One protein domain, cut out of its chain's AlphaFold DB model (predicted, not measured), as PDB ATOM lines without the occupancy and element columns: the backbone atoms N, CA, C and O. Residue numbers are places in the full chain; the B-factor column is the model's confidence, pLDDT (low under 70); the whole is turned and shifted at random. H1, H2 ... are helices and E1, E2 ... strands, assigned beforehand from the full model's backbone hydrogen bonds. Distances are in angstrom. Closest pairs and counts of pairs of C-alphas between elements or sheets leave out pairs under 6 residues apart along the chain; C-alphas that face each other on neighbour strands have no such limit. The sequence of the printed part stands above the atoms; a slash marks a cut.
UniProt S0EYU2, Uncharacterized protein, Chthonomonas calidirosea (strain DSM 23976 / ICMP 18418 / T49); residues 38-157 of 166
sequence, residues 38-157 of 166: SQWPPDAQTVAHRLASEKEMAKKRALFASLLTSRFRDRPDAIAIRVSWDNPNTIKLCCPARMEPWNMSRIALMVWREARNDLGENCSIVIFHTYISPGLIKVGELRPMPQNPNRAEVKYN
ATOM      1  N   SER A  38     103.148 100.455 195.946       69.25
ATOM      2  CA  SER A  38     102.924 101.503 196.950       69.25
ATOM      3  C   SER A  38     102.875 100.952 198.379       69.25
ATOM      4  O   SER A  38     103.165 101.670 199.332       69.25
ATOM      5  N   GLN A  39     102.571  99.661 198.524       75.69
ATOM      6  CA  GLN A  39     102.464  98.968 199.807       75.69
ATOM      7  C   GLN A  39     103.799  98.359 200.263       75.69
ATOM      8  O   GLN A  39     103.865  97.683 201.290       75.69
ATOM      9  N   TRP A  40     104.867  98.521 199.476       74.88
ATOM     10  CA  TRP A  40     106.145  97.869 199.737       74.88
ATOM     11  C   TRP A  40     107.020  98.705 200.683       74.88
ATOM     12  O   TRP A  40     107.317  99.860 200.373       74.88
ATOM     13  N   PRO A  41     107.489  98.138 201.811       74.38
ATOM     14  CA  PRO A  41     108.353  98.851 202.744       74.38
ATOM     15  C   PRO A  41     109.800  98.961 202.219       74.38
ATOM     16  O   PRO A  41     110.271  98.027 201.571       74.38
ATOM     17  N   PRO A  42     110.552 100.031 202.547       76.31
ATOM     18  CA  PRO A  42     110.094 101.220 203.266       76.31
ATOM     19  C   PRO A  42     109.121 102.023 202.403       76.31
ATOM     20  O   PRO A  42     109.407 102.259 201.233       76.31
ATOM     21  N   ASP A  43     107.991 102.440 202.969       81.06
ATOM     22  CA  ASP A  43     107.020 103.269 202.255       81.06
ATOM     23  C   ASP A  43     107.602 104.661 201.953       81.06
ATOM     24  O   ASP A  43     108.636 105.063 202.500       81.06
ATOM     25  N   ALA A  44     106.951 105.411 201.063       78.00
ATOM     26  CA  ALA A  44     107.427 106.737 200.669       78.00
ATOM     27  C   ALA A  44     107.587 107.686 201.877       78.00
ATOM     28  O   ALA A  44     108.532 108.466 201.933       78.00
ATOM     29  N   GLN A  45     106.722 107.575 202.891       81.50
ATOM     30  CA  GLN A  45     106.805 108.402 204.100       81.50
ATOM     31  C   GLN A  45     108.031 108.062 204.957       81.50
ATOM     32  O   GLN A  45     108.736 108.962 205.413       81.50
ATOM     33  N   THR A  46     108.336 106.774 205.141       84.12
ATOM     34  CA  THR A  46     109.537 106.319 205.854       84.12
ATOM     35  C   THR A  46     110.800 106.744 205.114       84.12
ATOM     36  O   THR A  46     111.777 107.139 205.754       84.12
ATOM     37  N   VAL A  47     110.793 106.684 203.778       82.69
ATOM     38  CA  VAL A  47     111.905 107.175 202.953       82.69
ATOM     39  C   VAL A  47     112.099 108.675 203.173       82.69
ATOM     40  O   VAL A  47     113.183 109.076 203.595       82.69
ATOM     41  N   ALA A  48     111.050 109.485 203.015       82.44
ATOM     42  CA  ALA A  48     111.104 110.929 203.238       82.44
ATOM     43  C   ALA A  48     111.596 111.289 204.653       82.44
ATOM     44  O   ALA A  48     112.481 112.131 204.816       82.44
ATOM     45  N   HIS A  49     111.094 110.601 205.684       86.19
ATOM     46  CA  HIS A  49     111.516 110.812 207.069       86.19
ATOM     47  C   HIS A  49     113.009 110.505 207.277       86.19
ATOM     48  O   HIS A  49     113.724 111.281 207.910       86.19
ATOM     49  N   ARG A  50     113.516 109.394 206.721       85.38
ATOM     50  CA  ARG A  50     114.947 109.043 206.801       85.38
ATOM     51  C   ARG A  50     115.830 109.987 205.987       85.38
ATOM     52  O   ARG A  50     116.975 110.224 206.356       85.38
ATOM     53  N   LEU A  51     115.318 110.549 204.897       87.44
ATOM     54  CA  LEU A  51     116.048 111.537 204.102       87.44
ATOM     55  C   LEU A  51     116.130 112.898 204.790       87.44
ATOM     56  O   LEU A  51     117.120 113.606 204.605       87.44
ATOM     57  N   ALA A  52     115.136 113.259 205.604       86.50
ATOM     58  CA  ALA A  52     115.118 114.521 206.339       86.50
ATOM     59  C   ALA A  52     116.254 114.638 207.372       86.50
ATOM     60  O   ALA A  52     116.700 115.749 207.655       86.50
ATOM     61  N   SER A  53     116.754 113.514 207.907       87.12
ATOM     62  CA  SER A  53     117.871 113.521 208.864       87.12
ATOM     63  C   SER A  53     119.234 113.796 208.229       87.12
ATOM     64  O   SER A  53     120.164 114.193 208.927       87.12
ATOM     65  N   GLU A  54     119.368 113.591 206.921       90.75
ATOM     66  CA  GLU A  54     120.605 113.871 206.201       90.75
ATOM     67  C   GLU A  54     120.596 115.323 205.698       90.75
ATOM     68  O   GLU A  54     119.550 115.862 205.345       90.75
ATOM     69  N   LYS A  55     121.749 115.994 205.672       86.81
ATOM     70  CA  LYS A  55     121.858 117.391 205.200       86.81
ATOM     71  C   LYS A  55     122.592 117.485 203.872       86.81
ATOM     72  O   LYS A  55     122.305 118.374 203.074       86.81
ATOM     73  N   GLU A  56     123.512 116.564 203.618       92.00
ATOM     74  CA  GLU A  56     124.319 116.563 202.408       92.00
ATOM     75  C   GLU A  56     123.561 115.902 201.249       92.00
ATOM     76  O   GLU A  56     123.191 114.730 201.319       92.00
ATOM     77  N   MET A  57     123.352 116.629 200.146       89.44
ATOM     78  CA  MET A  57     122.566 116.124 199.008       89.44
ATOM     79  C   MET A  57     123.144 114.849 198.384       89.44
ATOM     80  O   MET A  57     122.386 113.961 197.997       89.44
ATOM     81  N   ALA A  58     124.472 114.714 198.319       90.12
ATOM     82  CA  ALA A  58     125.110 113.499 197.817       90.12
ATOM     83  C   ALA A  58     124.759 112.274 198.681       90.12
ATOM     84  O   ALA A  58     124.388 111.224 198.152       90.12
ATOM     85  N   LYS A  59     124.784 112.433 200.010       92.19
ATOM     86  CA  LYS A  59     124.386 111.386 200.958       92.19
ATOM     87  C   LYS A  59     122.887 111.117 200.925       92.19
ATOM     88  O   LYS A  59     122.506 109.951 200.920       92.19
ATOM     89  N   LYS A  60     122.038 112.147 200.797       92.00
ATOM     90  CA  LYS A  60     120.587 111.969 200.588       92.00
ATOM     91  C   LYS A  60     120.299 111.111 199.365       92.00
ATOM     92  O   LYS A  60     119.540 110.155 199.451       92.00
ATOM     93  N   ARG A  61     120.940 111.412 198.234       93.12
ATOM     94  CA  ARG A  61     120.787 110.649 196.989       93.12
ATOM     95  C   ARG A  61     121.229 109.194 197.150       93.12
ATOM     96  O   ARG A  61     120.510 108.290 196.720       93.12
ATOM     97  N   ALA A  62     122.376 108.961 197.787       93.19
ATOM     98  CA  ALA A  62     122.867 107.614 198.070       93.19
ATOM     99  C   ALA A  62     121.922 106.840 199.008       93.19
ATOM    100  O   ALA A  62     121.605 105.680 198.740       93.19
ATOM    101  N   LEU A  63     121.418 107.492 200.059       93.50
ATOM    102  CA  LEU A  63     120.460 106.918 201.001       93.50
ATOM    103  C   LEU A  63     119.128 106.591 200.316       93.50
ATOM    104  O   LEU A  63     118.628 105.481 200.466       93.50
ATOM    105  N   PHE A  64     118.593 107.506 199.506       93.75
ATOM    106  CA  PHE A  64     117.388 107.292 198.701       93.75
ATOM    107  C   PHE A  64     117.535 106.060 197.800       93.75
ATOM    108  O   PHE A  64     116.706 105.152 197.825       93.75
ATOM    109  N   ALA A  65     118.638 105.990 197.051       94.25
ATOM    110  CA  ALA A  65     118.936 104.868 196.168       94.25
ATOM    111  C   ALA A  65     119.072 103.539 196.935       94.25
ATOM    112  O   ALA A  65     118.586 102.503 196.473       94.25
ATOM    113  N   SER A  66     119.691 103.566 198.119       93.94
ATOM    114  CA  SER A  66     119.826 102.401 198.995       93.94
ATOM    115  C   SER A  66     118.473 101.915 199.522       93.94
ATOM    116  O   SER A  66     118.190 100.725 199.402       93.94
ATOM    117  N   LEU A  67     117.625 102.819 200.023       92.50
ATOM    118  CA  LEU A  67     116.298 102.499 200.564       92.50
ATOM    119  C   LEU A  67     115.343 101.966 199.490       92.50
ATOM    120  O   LEU A  67     114.595 101.020 199.731       92.50
ATOM    121  N   LEU A  68     115.379 102.538 198.285       91.69
ATOM    122  CA  LEU A  68     114.601 102.002 197.171       91.69
ATOM    123  C   LEU A  68     115.131 100.654 196.706       91.69
ATOM    124  O   LEU A  68     114.348  99.761 196.410       91.69
ATOM    125  N   THR A  69     116.450 100.472 196.658       92.69
ATOM    126  CA  THR A  69     117.025  99.174 196.296       92.69
ATOM    127  C   THR A  69     116.631  98.094 197.305       92.69
ATOM    128  O   THR A  69     116.257  96.997 196.890       92.69
ATOM    129  N   SER A  70     116.663  98.389 198.609       89.69
ATOM    130  CA  SER A  70     116.253  97.433 199.642       89.69
ATOM    131  C   SER A  70     114.761  97.098 199.563       89.69
ATOM    132  O   SER A  70     114.412  95.929 199.705       89.69
ATOM    133  N   ARG A  71     113.897  98.063 199.199       89.00
ATOM    134  CA  ARG A  71     112.452  97.837 198.967       89.00
ATOM    135  C   ARG A  71     112.170  96.652 198.036       89.00
ATOM    136  O   ARG A  71     111.210  95.915 198.249       89.00
ATOM    137  N   PHE A  72     112.997  96.472 197.006       87.88
ATOM    138  CA  PHE A  72     112.838  95.395 196.025       87.88
ATOM    139  C   PHE A  72     113.588  94.108 196.389       87.88
ATOM    140  O   PHE A  72     113.191  93.034 195.940       87.88
ATOM    141  N   ARG A  73     114.678  94.195 197.163       87.19
ATOM    142  CA  ARG A  73     115.576  93.057 197.428       87.19
ATOM    143  C   ARG A  73     115.298  92.329 198.738       87.19
ATOM    144  O   ARG A  73     115.573  91.138 198.809       87.19
ATOM    145  N   ASP A  74     114.724  92.999 199.733       84.94
ATOM    146  CA  ASP A  74     114.568  92.449 201.088       84.94
ATOM    147  C   ASP A  74     113.229  91.706 201.279       84.94
ATOM    148  O   ASP A  74     112.713  91.588 202.392       84.94
ATOM    149  N   ARG A  75     112.640  91.202 200.187       78.19
ATOM    150  CA  ARG A  75     111.340  90.518 200.184       78.19
ATOM    151  C   ARG A  75     111.466  89.030 199.834       78.19
ATOM    152  O   ARG A  75     112.420  88.645 199.161       78.19
ATOM    153  N   PRO A  76     110.496  88.182 200.233       74.31
ATOM    154  CA  PRO A  76     110.454  86.778 199.813       74.31
ATOM    155  C   PRO A  76     110.434  86.603 198.286       74.31
ATOM    156  O   PRO A  76     111.010  85.655 197.764       74.31
ATOM    157  N   ASP A  77     109.809  87.546 197.583       75.38
ATOM    158  CA  ASP A  77     109.737  87.679 196.129       75.38
ATOM    159  C   ASP A  77     110.798  88.656 195.591       75.38
ATOM    160  O   ASP A  77     110.512  89.498 194.743       75.38
ATOM    161  N   ALA A  78     112.025  88.580 196.125       80.44
ATOM    162  CA  ALA A  78     113.100  89.522 195.824       80.44
ATOM    163  C   ALA A  78     113.296  89.721 194.315       80.44
ATOM    164  O   ALA A  78     113.625  88.797 193.566       80.44
ATOM    165  N   ILE A  79     113.174  90.973 193.884       85.62
ATOM    166  CA  ILE A  79     113.419  91.372 192.506       85.62
ATOM    167  C   ILE A  79     114.814  91.977 192.445       85.62
ATOM    168  O   ILE A  79     115.156  92.870 193.224       85.62
ATOM    169  N   ALA A  80     115.637  91.513 191.502       88.25
ATOM    170  CA  ALA A  80     117.010  91.987 191.318       88.25
ATOM    171  C   ALA A  80     117.071  93.389 190.677       88.25
ATOM    172  O   ALA A  80     117.702  93.594 189.642       88.25
ATOM    173  N   ILE A  81     116.418  94.360 191.312       91.50
ATOM    174  CA  ILE A  81     116.471  95.775 190.969       91.50
ATOM    175  C   ILE A  81     117.630  96.429 191.724       91.50
ATOM    176  O   ILE A  81     117.983  96.060 192.852       91.50
ATOM    177  N   ARG A  82     118.260  97.412 191.085       93.94
ATOM    178  CA  ARG A  82     119.196  98.328 191.736       93.94
ATOM    179  C   ARG A  82     118.925  99.742 191.253       93.94
ATOM    180  O   ARG A  82     118.873  99.984 190.052       93.94
ATOM    181  N   VAL A  83     118.804 100.659 192.202       95.12
ATOM    182  CA  VAL A  83     118.740 102.098 191.959       95.12
ATOM    183  C   VAL A  83     120.079 102.692 192.383       95.12
ATOM    184  O   VAL A  83     120.593 102.374 193.453       95.12
ATOM    185  N   SER A  84     120.671 103.532 191.545       95.12
ATOM    186  CA  SER A  84     121.872 104.305 191.878       95.12
ATOM    187  C   SER A  84     121.877 105.630 191.126       95.12
ATOM    188  O   SER A  84     121.107 105.813 190.189       95.12
ATOM    189  N   TRP A  85     122.765 106.548 191.490       93.94
ATOM    190  CA  TRP A  85     122.951 107.803 190.761       93.94
ATOM    191  C   TRP A  85     124.176 107.694 189.862       93.94
ATOM    192  O   TRP A  85     125.226 107.239 190.306       93.94
ATOM    193  N   ASP A  86     124.025 108.069 188.596       91.81
ATOM    194  CA  ASP A  86     125.149 108.168 187.658       91.81
ATOM    195  C   ASP A  86     125.787 109.559 187.742       91.81
ATOM    196  O   ASP A  86     127.002 109.715 187.759       91.81
ATOM    197  N   ASN A  87     124.939 110.578 187.863       90.88
ATOM    198  CA  ASN A  87     125.308 111.968 188.086       90.88
ATOM    199  C   ASN A  87     124.156 112.675 188.838       90.88
ATOM    200  O   ASN A  87     123.105 112.060 189.027       90.88
ATOM    201  N   PRO A  88     124.305 113.946 189.260       89.31
ATOM    202  CA  PRO A  88     123.282 114.671 190.020       89.31
ATOM    203  C   PRO A  88     121.877 114.707 189.409       89.31
ATOM    204  O   PRO A  88     120.922 114.871 190.156       89.31
ATOM    205  N   ASN A  89     121.744 114.545 188.090       90.88
ATOM    206  CA  ASN A  89     120.481 114.680 187.360       90.88
ATOM    207  C   ASN A  89     120.006 113.362 186.727       90.88
ATOM    208  O   ASN A  89     118.957 113.338 186.077       90.88
ATOM    209  N   THR A  90     120.759 112.272 186.900       94.50
ATOM    210  CA  THR A  90     120.481 110.990 186.249       94.50
ATOM    211  C   THR A  90     120.525 109.842 187.244       94.50
ATOM    212  O   THR A  90     121.576 109.497 187.793       94.50
ATOM    213  N   ILE A  91     119.381 109.181 187.390       95.81
ATOM    214  CA  ILE A  91     119.257 107.910 188.094       95.81
ATOM    215  C   ILE A  91     119.550 106.774 187.111       95.81
ATOM    216  O   ILE A  91     119.059 106.740 185.984       95.81
ATOM    217  N   LYS A  92     120.339 105.810 187.558       96.31
ATOM    218  CA  LYS A  92     120.580 104.529 186.906       96.31
ATOM    219  C   LYS A  92     119.672 103.487 187.554       96.31
ATOM    220  O   LYS A  92     119.810 103.202 188.743       96.31
ATOM    221  N   LEU A  93     118.741 102.947 186.772       96.50
ATOM    222  CA  LEU A  93     117.825 101.886 187.181       96.50
ATOM    223  C   LEU A  93     118.222 100.589 186.476       96.50
ATOM    224  O   LEU A  93     118.086 100.474 185.261       96.50
ATOM    225  N   CYS A  94     118.705  99.613 187.234       95.12
ATOM    226  CA  CYS A  94     119.018  98.283 186.727       95.12
ATOM    227  C   CYS A  94     117.844  97.347 187.015       95.12
ATOM    228  O   CYS A  94     117.484  97.171 188.180       95.12
ATOM    229  N   CYS A  95     117.295  96.732 185.974       93.62
ATOM    230  CA  CYS A  95     116.188  95.785 186.031       93.62
ATOM    231  C   CYS A  95     116.638  94.397 185.542       93.62
ATOM    232  O   CYS A  95     117.510  94.312 184.672       93.62
ATOM    233  N   PRO A  96     116.052  93.300 186.053       91.44
ATOM    234  CA  PRO A  96     116.281  91.964 185.507       91.44
ATOM    235  C   PRO A  96     115.957  91.919 184.010       91.44
ATOM    236  O   PRO A  96     114.905  92.399 183.601       91.44
ATOM    237  N   ALA A  97     116.812  91.292 183.200       88.19
ATOM    238  CA  ALA A  97     116.628  91.251 181.745       88.19
ATOM    239  C   ALA A  97     115.334  90.564 181.264       88.19
ATOM    240  O   ALA A  97     114.901  90.796 180.142       88.19
ATOM    241  N   ARG A  98     114.731  89.705 182.099       88.00
ATOM    242  CA  ARG A  98     113.448  89.035 181.820       88.00
ATOM    243  C   ARG A  98     112.226  89.845 182.265       88.00
ATOM    244  O   ARG A  98     111.110  89.357 182.158       88.00
ATOM    245  N   MET A  99     112.421  91.033 182.836       88.56
ATOM    246  CA  MET A  99     111.313  91.870 183.276       88.56
ATOM    247  C   MET A  99     110.626  92.506 182.070       88.56
ATOM    248  O   MET A  99     111.274  93.168 181.264       88.56
ATOM    249  N   GLU A 100     109.306  92.364 181.995       88.50
ATOM    250  CA  GLU A 100     108.511  92.980 180.936       88.50
ATOM    251  C   GLU A 100     108.669  94.516 180.892       88.50
ATOM    252  O   GLU A 100     108.708  95.169 181.948       88.50
ATOM    253  N   PRO A 101     108.692  95.142 179.695       89.69
ATOM    254  CA  PRO A 101     108.836  96.591 179.549       89.69
ATOM    255  C   PRO A 101     107.802  97.407 180.322       89.69
ATOM    256  O   PRO A 101     108.130  98.461 180.871       89.69
ATOM    257  N   TRP A 102     106.564  96.925 180.427       88.44
ATOM    258  CA  TRP A 102     105.530  97.594 181.218       88.44
ATOM    259  C   TRP A 102     105.885  97.651 182.712       88.44
ATOM    260  O   TRP A 102     105.770  98.703 183.344       88.44
ATOM    261  N   ASN A 103     106.396  96.552 183.272       90.56
ATOM    262  CA  ASN A 103     106.831  96.475 184.666       90.56
ATOM    263  C   ASN A 103     108.035  97.393 184.929       90.56
ATOM    264  O   ASN A 103     108.030  98.161 185.895       90.56
ATOM    265  N   MET A 104     109.015  97.407 184.019       92.56
ATOM    266  CA  MET A 104     110.143  98.346 184.080       92.56
ATOM    267  C   MET A 104     109.680  99.809 184.045       92.56
ATOM    268  O   MET A 104     110.177 100.630 184.815       92.56
ATOM    269  N   SER A 105     108.693 100.139 183.205       92.31
ATOM    270  CA  SER A 105     108.118 101.488 183.121       92.31
ATOM    271  C   SER A 105     107.392 101.889 184.401       92.31
ATOM    272  O   SER A 105     107.562 103.016 184.865       92.31
ATOM    273  N   ARG A 106     106.621 100.976 185.009       91.81
ATOM    274  CA  ARG A 106     105.955 101.213 186.299       91.81
ATOM    275  C   ARG A 106     106.966 101.533 187.397       91.81
ATOM    276  O   ARG A 106     106.789 102.519 188.108       91.81
ATOM    277  N   ILE A 107     108.039 100.748 187.494       92.56
ATOM    278  CA  ILE A 107     109.113 100.983 188.467       92.56
ATOM    279  C   ILE A 107     109.816 102.310 188.175       92.56
ATOM    280  O   ILE A 107     109.983 103.114 189.085       92.56
ATOM    281  N   ALA A 108     110.177 102.585 186.920       94.56
ATOM    282  CA  ALA A 108     110.822 103.842 186.547       94.56
ATOM    283  C   ALA A 108     109.956 105.059 186.917       94.56
ATOM    284  O   ALA A 108     110.450 106.001 187.530       94.56
ATOM    285  N   LEU A 109     108.654 105.028 186.618       92.38
ATOM    286  CA  LEU A 109     107.724 106.102 186.980       92.38
ATOM    287  C   LEU A 109     107.582 106.265 188.496       92.38
ATOM    288  O   LEU A 109     107.506 107.395 188.974       92.38
ATOM    289  N   MET A 110     107.553 105.164 189.249       91.56
ATOM    290  CA  MET A 110     107.519 105.192 190.714       91.56
ATOM    291  C   MET A 110     108.783 105.854 191.278       91.56
ATOM    292  O   MET A 110     108.682 106.837 192.009       91.56
ATOM    293  N   VAL A 111     109.966 105.382 190.863       92.75
ATOM    294  CA  VAL A 111     111.265 105.941 191.274       92.75
ATOM    295  C   VAL A 111     111.353 107.424 190.918       92.75
ATOM    296  O   VAL A 111     111.796 108.224 191.734       92.75
ATOM    297  N   TRP A 112     110.900 107.806 189.721       93.50
ATOM    298  CA  TRP A 112     110.906 109.196 189.271       93.50
ATOM    299  C   TRP A 112     110.018 110.093 190.141       93.50
ATOM    300  O   TRP A 112     110.440 111.179 190.535       93.50
ATOM    301  N   ARG A 113     108.802 109.639 190.469       90.81
ATOM    302  CA  ARG A 113     107.871 110.391 191.325       90.81
ATOM    303  C   ARG A 113     108.416 110.562 192.737       90.81
ATOM    304  O   ARG A 113     108.366 111.668 193.262       90.81
ATOM    305  N   GLU A 114     108.945 109.496 193.330       91.31
ATOM    306  CA  GLU A 114     109.523 109.555 194.676       91.31
ATOM    307  C   GLU A 114     110.779 110.426 194.710       91.31
ATOM    308  O   GLU A 114     110.881 111.298 195.563       91.31
ATOM    309  N   ALA A 115     111.679 110.300 193.730       91.56
ATOM    310  CA  ALA A 115     112.867 111.150 193.652       91.56
ATOM    311  C   ALA A 115     112.490 112.634 193.558       91.56
ATOM    312  O   ALA A 115     113.069 113.476 194.243       91.56
ATOM    313  N   ARG A 116     111.480 112.957 192.746       90.69
ATOM    314  CA  ARG A 116     110.981 114.324 192.613       90.69
ATOM    315  C   ARG A 116     110.346 114.840 193.904       90.69
ATOM    316  O   ARG A 116     110.585 115.989 194.262       90.69
ATOM    317  N   ASN A 117     109.554 114.019 194.588       89.38
ATOM    318  CA  ASN A 117     108.887 114.407 195.832       89.38
ATOM    319  C   ASN A 117     109.881 114.582 196.989       89.38
ATOM    320  O   ASN A 117     109.782 115.555 197.732       89.38
ATOM    321  N   ASP A 118     110.849 113.674 197.116       88.88
ATOM    322  CA  ASP A 118     111.733 113.608 198.281       88.88
ATOM    323  C   ASP A 118     112.989 114.472 198.130       88.88
ATOM    324  O   ASP A 118     113.537 114.968 199.118       88.88
ATOM    325  N   LEU A 119     113.473 114.647 196.897       87.31
ATOM    326  CA  LEU A 119     114.707 115.382 196.606       87.31
ATOM    327  C   LEU A 119     114.448 116.710 195.885       87.31
ATOM    328  O   LEU A 119     115.357 117.531 195.803       87.31
ATOM    329  N   GLY A 120     113.233 116.941 195.371       80.62
ATOM    330  CA  GLY A 120     112.878 118.165 194.645       80.62
ATOM    331  C   GLY A 120     113.490 118.269 193.243       80.62
ATOM    332  O   GLY A 120     113.441 119.335 192.631       80.62
ATOM    333  N   GLU A 121     114.082 117.190 192.721       76.12
ATOM    334  CA  GLU A 121     114.863 117.210 191.481       76.12
ATOM    335  C   GLU A 121     114.098 116.597 190.301       76.12
ATOM    336  O   GLU A 121     113.546 115.499 190.381       76.12
ATOM    337  N   ASN A 122     114.118 117.289 189.157       82.75
ATOM    338  CA  ASN A 122     113.661 116.736 187.883       82.75
ATOM    339  C   ASN A 122     114.780 115.891 187.262       82.75
ATOM    340  O   ASN A 122     115.462 116.320 186.330       82.75
ATOM    341  N   CYS A 123     114.984 114.689 187.794       89.81
ATOM    342  CA  CYS A 123     115.970 113.757 187.263       89.81
ATOM    343  C   CYS A 123     115.428 112.966 186.064       89.81
ATOM    344  O   CYS A 123     114.235 112.661 185.973       89.81
ATOM    345  N   SER A 124     116.328 112.579 185.164       94.12
ATOM    346  CA  SER A 124     116.066 111.531 184.173       94.12
ATOM    347  C   SER A 124     116.443 110.166 184.750       94.12
ATOM    348  O   SER A 124     117.302 110.078 185.628       94.12
ATOM    349  N   ILE A 125     115.838 109.092 184.248       95.81
ATOM    350  CA  ILE A 125     116.223 107.722 184.612       95.81
ATOM    351  C   ILE A 125     116.720 107.009 183.367       95.81
ATOM    352  O   ILE A 125     116.045 107.000 182.346       95.81
ATOM    353  N   VAL A 126     117.883 106.377 183.444       96.12
ATOM    354  CA  VAL A 126     118.357 105.459 182.407       96.12
ATOM    355  C   VAL A 126     118.099 104.037 182.879       96.12
ATOM    356  O   VAL A 126     118.520 103.656 183.973       96.12
ATOM    357  N   ILE A 127     117.389 103.269 182.055       95.56
ATOM    358  CA  ILE A 127     116.972 101.899 182.344       95.56
ATOM    359  C   ILE A 127     117.981 100.948 181.705       95.56
ATOM    360  O   ILE A 127     118.230 100.999 180.496       95.56
ATOM    361  N   PHE A 128     118.544 100.071 182.527       93.88
ATOM    362  CA  PHE A 128     119.502  99.051 182.130       93.88
ATOM    363  C   PHE A 128     118.957  97.658 182.420       93.88
ATOM    364  O   PHE A 128     118.360  97.429 183.470       93.88
ATOM    365  N   HIS A 129     119.250  96.706 181.542       92.38
ATOM    366  CA  HIS A 129     119.162  95.292 181.876       92.38
ATOM    367  C   HIS A 129     120.407  94.850 182.638       92.38
ATOM    368  O   HIS A 129     121.537  95.149 182.243       92.38
ATOM    369  N   THR A 130     120.189  94.107 183.720       87.94
ATOM    370  CA  THR A 130     121.236  93.366 184.419       87.94
ATOM    371  C   THR A 130     121.141  91.880 184.088       87.94
ATOM    372  O   THR A 130     120.058  91.289 184.071       87.94
ATOM    373  N   TYR A 131     122.304  91.293 183.826       83.81
ATOM    374  CA  TYR A 131     122.501  89.873 183.580       83.81
ATOM    375  C   TYR A 131     123.534  89.327 184.572       83.81
ATOM    376  O   TYR A 131     124.230  90.094 185.236       83.81
ATOM    377  N   ILE A 132     123.647  88.000 184.658       75.50
ATOM    378  CA  ILE A 132     124.646  87.339 185.513       75.50
ATOM    379  C   ILE A 132     126.072  87.565 184.978       75.50
ATOM    380  O   ILE A 132     126.989  87.720 185.778       75.50
ATOM    381  N   SER A 133     126.250  87.623 183.650       69.19
ATOM    382  CA  SER A 133     127.582  87.628 183.019       69.19
ATOM    383  C   SER A 133     127.885  88.843 182.124       69.19
ATOM    384  O   SER A 133     128.951  89.427 182.313       69.19
ATOM    385  N   PRO A 134     127.036  89.272 181.161       73.12
ATOM    386  CA  PRO A 134     127.342  90.476 180.394       73.12
ATOM    387  C   PRO A 134     127.152  91.753 181.224       73.12
ATOM    388  O   PRO A 134     126.391  91.793 182.196       73.12
ATOM    389  N   GLY A 135     127.856  92.812 180.810       78.06
ATOM    390  CA  GLY A 135     127.721  94.150 181.381       78.06
ATOM    391  C   GLY A 135     126.303  94.718 181.245       78.06
ATOM    392  O   GLY A 135     125.450  94.176 180.544       78.06
ATOM    393  N   LEU A 136     126.043  95.831 181.933       86.19
ATOM    394  CA  LEU A 136     124.743  96.504 181.892       86.19
ATOM    395  C   LEU A 136     124.426  96.988 180.469       86.19
ATOM    396  O   LEU A 136     125.180  97.779 179.905       86.19
ATOM    397  N   ILE A 137     123.285  96.570 179.921       89.31
ATOM    398  CA  ILE A 137     122.821  97.005 178.594       89.31
ATOM    399  C   ILE A 137     121.763  98.087 178.785       89.31
ATOM    400  O   ILE A 137     120.755  97.844 179.444       89.31
ATOM    401  N   LYS A 138     121.972  99.286 178.226       91.94
ATOM    402  CA  LYS A 138     120.941 100.338 178.227       91.94
ATOM    403  C   LYS A 138     119.799  99.898 177.316       91.94
ATOM    404  O   LYS A 138     120.018  99.683 176.131       91.94
ATOM    405  N   VAL A 139     118.588  99.840 177.857       92.62
ATOM    406  CA  VAL A 139     117.385  99.434 177.111       92.62
ATOM    407  C   VAL A 139     116.369 100.552 176.966       92.62
ATOM    408  O   VAL A 139     115.558 100.543 176.044       92.62
ATOM    409  N   GLY A 140     116.417 101.550 177.842       93.38
ATOM    410  CA  GLY A 140     115.481 102.655 177.784       93.38
ATOM    411  C   GLY A 140     115.893 103.832 178.642       93.38
ATOM    412  O   GLY A 140     116.932 103.840 179.305       93.38
ATOM    413  N   GLU A 141     115.064 104.857 178.604       95.62
ATOM    414  CA  GLU A 141     115.208 106.051 179.413       95.62
ATOM    415  C   GLU A 141     113.841 106.655 179.716       95.62
ATOM    416  O   GLU A 141     112.958 106.702 178.865       95.62
ATOM    417  N   LEU A 142     113.680 107.131 180.943       94.94
ATOM    418  CA  LEU A 142     112.582 107.980 181.357       94.94
ATOM    419  C   LEU A 142     113.088 109.418 181.384       94.94
ATOM    420  O   LEU A 142     114.072 109.723 182.066       94.94
ATOM    421  N   ARG A 143     112.398 110.307 180.670       93.50
ATOM    422  CA  ARG A 143     112.691 111.744 180.669       93.50
ATOM    423  C   ARG A 143     111.460 112.550 181.094       93.50
ATOM    424  O   ARG A 143     110.360 112.263 180.614       93.50
ATOM    425  N   PRO A 144     111.618 113.566 181.961       90.75
ATOM    426  CA  PRO A 144     110.572 114.557 182.198       90.75
ATOM    427  C   PRO A 144     110.177 115.241 180.884       90.75
ATOM    428  O   PRO A 144     111.044 115.575 180.073       90.75
ATOM    429  N   MET A 145     108.882 115.468 180.658       87.44
ATOM    430  CA  MET A 145     108.422 116.157 179.453       87.44
ATOM    431  C   MET A 145     108.702 117.666 179.567       87.44
ATOM    432  O   MET A 145     108.230 118.288 180.519       87.44
ATOM    433  N   PRO A 146     109.374 118.301 178.584       82.12
ATOM    434  CA  PRO A 146     109.690 119.734 178.644       82.12
ATOM    435  C   PRO A 146     108.448 120.626 178.750       82.12
ATOM    436  O   PRO A 146     108.470 121.666 179.397       82.12
ATOM    437  N   GLN A 147     107.353 120.201 178.117       83.31
ATOM    438  CA  GLN A 147     106.089 120.939 178.057       83.31
ATOM    439  C   GLN A 147     105.206 120.714 179.293       83.31
ATOM    440  O   GLN A 147     104.277 121.479 179.534       83.31
ATOM    441  N   ASN A 148     105.454 119.649 180.062       83.69
ATOM    442  CA  ASN A 148     104.664 119.328 181.242       83.69
ATOM    443  C   ASN A 148     105.557 118.689 182.318       83.69
ATOM    444  O   ASN A 148     105.762 117.474 182.288       83.69
ATOM    445  N   PRO A 149     106.033 119.468 183.307       76.75
ATOM    446  CA  PRO A 149     106.946 118.966 184.334       76.75
ATOM    447  C   PRO A 149     106.302 117.920 185.257       76.75
ATOM    448  O   PRO A 149     107.005 117.246 186.001       76.75
ATOM    449  N   ASN A 150     104.975 117.750 185.207       83.19
ATOM    450  CA  ASN A 150     104.255 116.708 185.943       83.19
ATOM    451  C   ASN A 150     104.112 115.394 185.174       83.19
ATOM    452  O   ASN A 150     103.533 114.440 185.695       83.19
ATOM    453  N   ARG A 151     104.636 115.326 183.951       87.44
ATOM    454  CA  ARG A 151     104.625 114.123 183.128       87.44
ATOM    455  C   ARG A 151     106.049 113.708 182.796       87.44
ATOM    456  O   ARG A 151     106.930 114.538 182.589       87.44
ATOM    457  N   ALA A 152     106.239 112.404 182.714       90.50
ATOM    458  CA  ALA A 152     107.456 111.802 182.215       90.50
ATOM    459  C   ALA A 152     107.097 110.777 181.146       90.50
ATOM    460  O   ALA A 152     106.043 110.141 181.209       90.50
ATOM    461  N   GLU A 153     107.978 110.640 180.168       92.56
ATOM    462  CA  GLU A 153     107.853 109.692 179.071       92.56
ATOM    463  C   GLU A 153     108.955 108.642 179.209       92.56
ATOM    464  O   GLU A 153     110.113 108.995 179.444       92.56
ATOM    465  N   VAL A 154     108.598 107.365 179.062       92.88
ATOM    466  CA  VAL A 154     109.560 106.260 178.992       92.88
ATOM    467  C   VAL A 154     109.730 105.868 177.533       92.88
ATOM    468  O   VAL A 154     108.761 105.494 176.877       92.88
ATOM    469  N   LYS A 155     110.961 105.942 177.029       92.69
ATOM    470  CA  LYS A 155     111.331 105.491 175.687       92.69
ATOM    471  C   LYS A 155     112.227 104.275 175.794       92.69
ATOM    472  O   LYS A 155     113.222 104.300 176.517       92.69
ATOM    473  N   TYR A 156     111.886 103.230 175.054       89.56
ATOM    474  CA  TYR A 156     112.732 102.056 174.912       89.56
ATOM    475  C   TYR A 156     113.466 102.115 173.584       89.56
ATOM    476  O   TYR A 156     112.859 102.283 172.528       89.56
ATOM    477  N   ASN A 157     114.782 101.955 173.654       80.19
ATOM    478  CA  ASN A 157     115.637 101.870 172.486       80.19
ATOM    479  C   ASN A 157     115.922 100.391 172.251       80.19
ATOM    480  O   ASN A 157     116.974  99.885 172.638       80.19
TER     481      ASN A 157
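What this domain is: This is residues 38 to 157 of the 166 residues of an uncharacterized protein of Chthonomonas calidirosea (strain DSM 23976 / ICMP 18418 / T49) (UniProt S0EYU2). One strongly twisted sheet of five strands curls round the long helix H3, while H2 packs on the same face beside edge strand E1; the opposite face is bare of named helices. H1 is off the sheet and packs on H2 and on residues 114 to 118 of H3. The printed part has 120 residues, with three named helices and five named strands in the order H1 H2 E1 E2 H3 E3 E4 E5. The mixed sheet runs E1 E2 E3 E4 E5, with E2 and E3 parallel and the other neighbours antiparallel, and the class is mixed, helices and strands. The whole is compact, with a radius of gyration of the C-alphas of 13.8 A and spans of 40 by 37 by 25 A.

How they stand to each other: In the sheet, E2, residues 90 to 96, and E3, residues 124 to 130, are parallel neighbours, with N 93 and O 126 at 2.9 A. With H3, residues 101 to 119, they form a strand-helix-strand unit, two parallel neighbour strands with a helix between, and its crossover is right-handed. E1, residues 82 to 87, is an edge strand and forms a hairpin with E2, N 92 and O 84 being 2.7 A apart. E3, E4, residues 137 to 145, and E5, residues 148 to 156, form a meander, each strand the antiparallel neighbour of the one before; N 127 and O 140 are 2.8 A apart, and N 141 and O 155 also 2.8 A. E5 bends by 70 degrees at residue 151. H3 is on the sheet; its closest C-alphas to E5 are those of Ser 105 and Val 154, at 6.5 A. H2, residues 57 to 73, is on the same face, giving two layers, helices on one face of a sheet. H2 lies over none of the strands, at a height over the sheet of 4.3 A, only just above the sheet's level; its closest C-alphas to E1 are Ala 65 and Val 83, at 5.0 A. H1, residues 44 to 52, is not on the sheet and forms a helical hairpin with H2, a shallow tilt of 30 degrees, opposite ways. Every O i to N i+4 pair is within hydrogen-bond range in H1 and H3, and 12 of 13 are in H2.

Where its parts are: H1 begins at C-alpha 44, (107.427, 106.737, 200.669). H3 is 26.0 A long, H2 24.2 A and E4 24.0 A. E5 ends at C-alpha 156, (112.732, 102.056, 174.912).

The domain as a whole: The two C-alphas farthest apart, those of Pro 76 and Gln 147, are 40.7 A apart. The printed part has no cut and no long link. The mean pLDDT of the printed part is 88.2, and residues 38 and 133 are under 70.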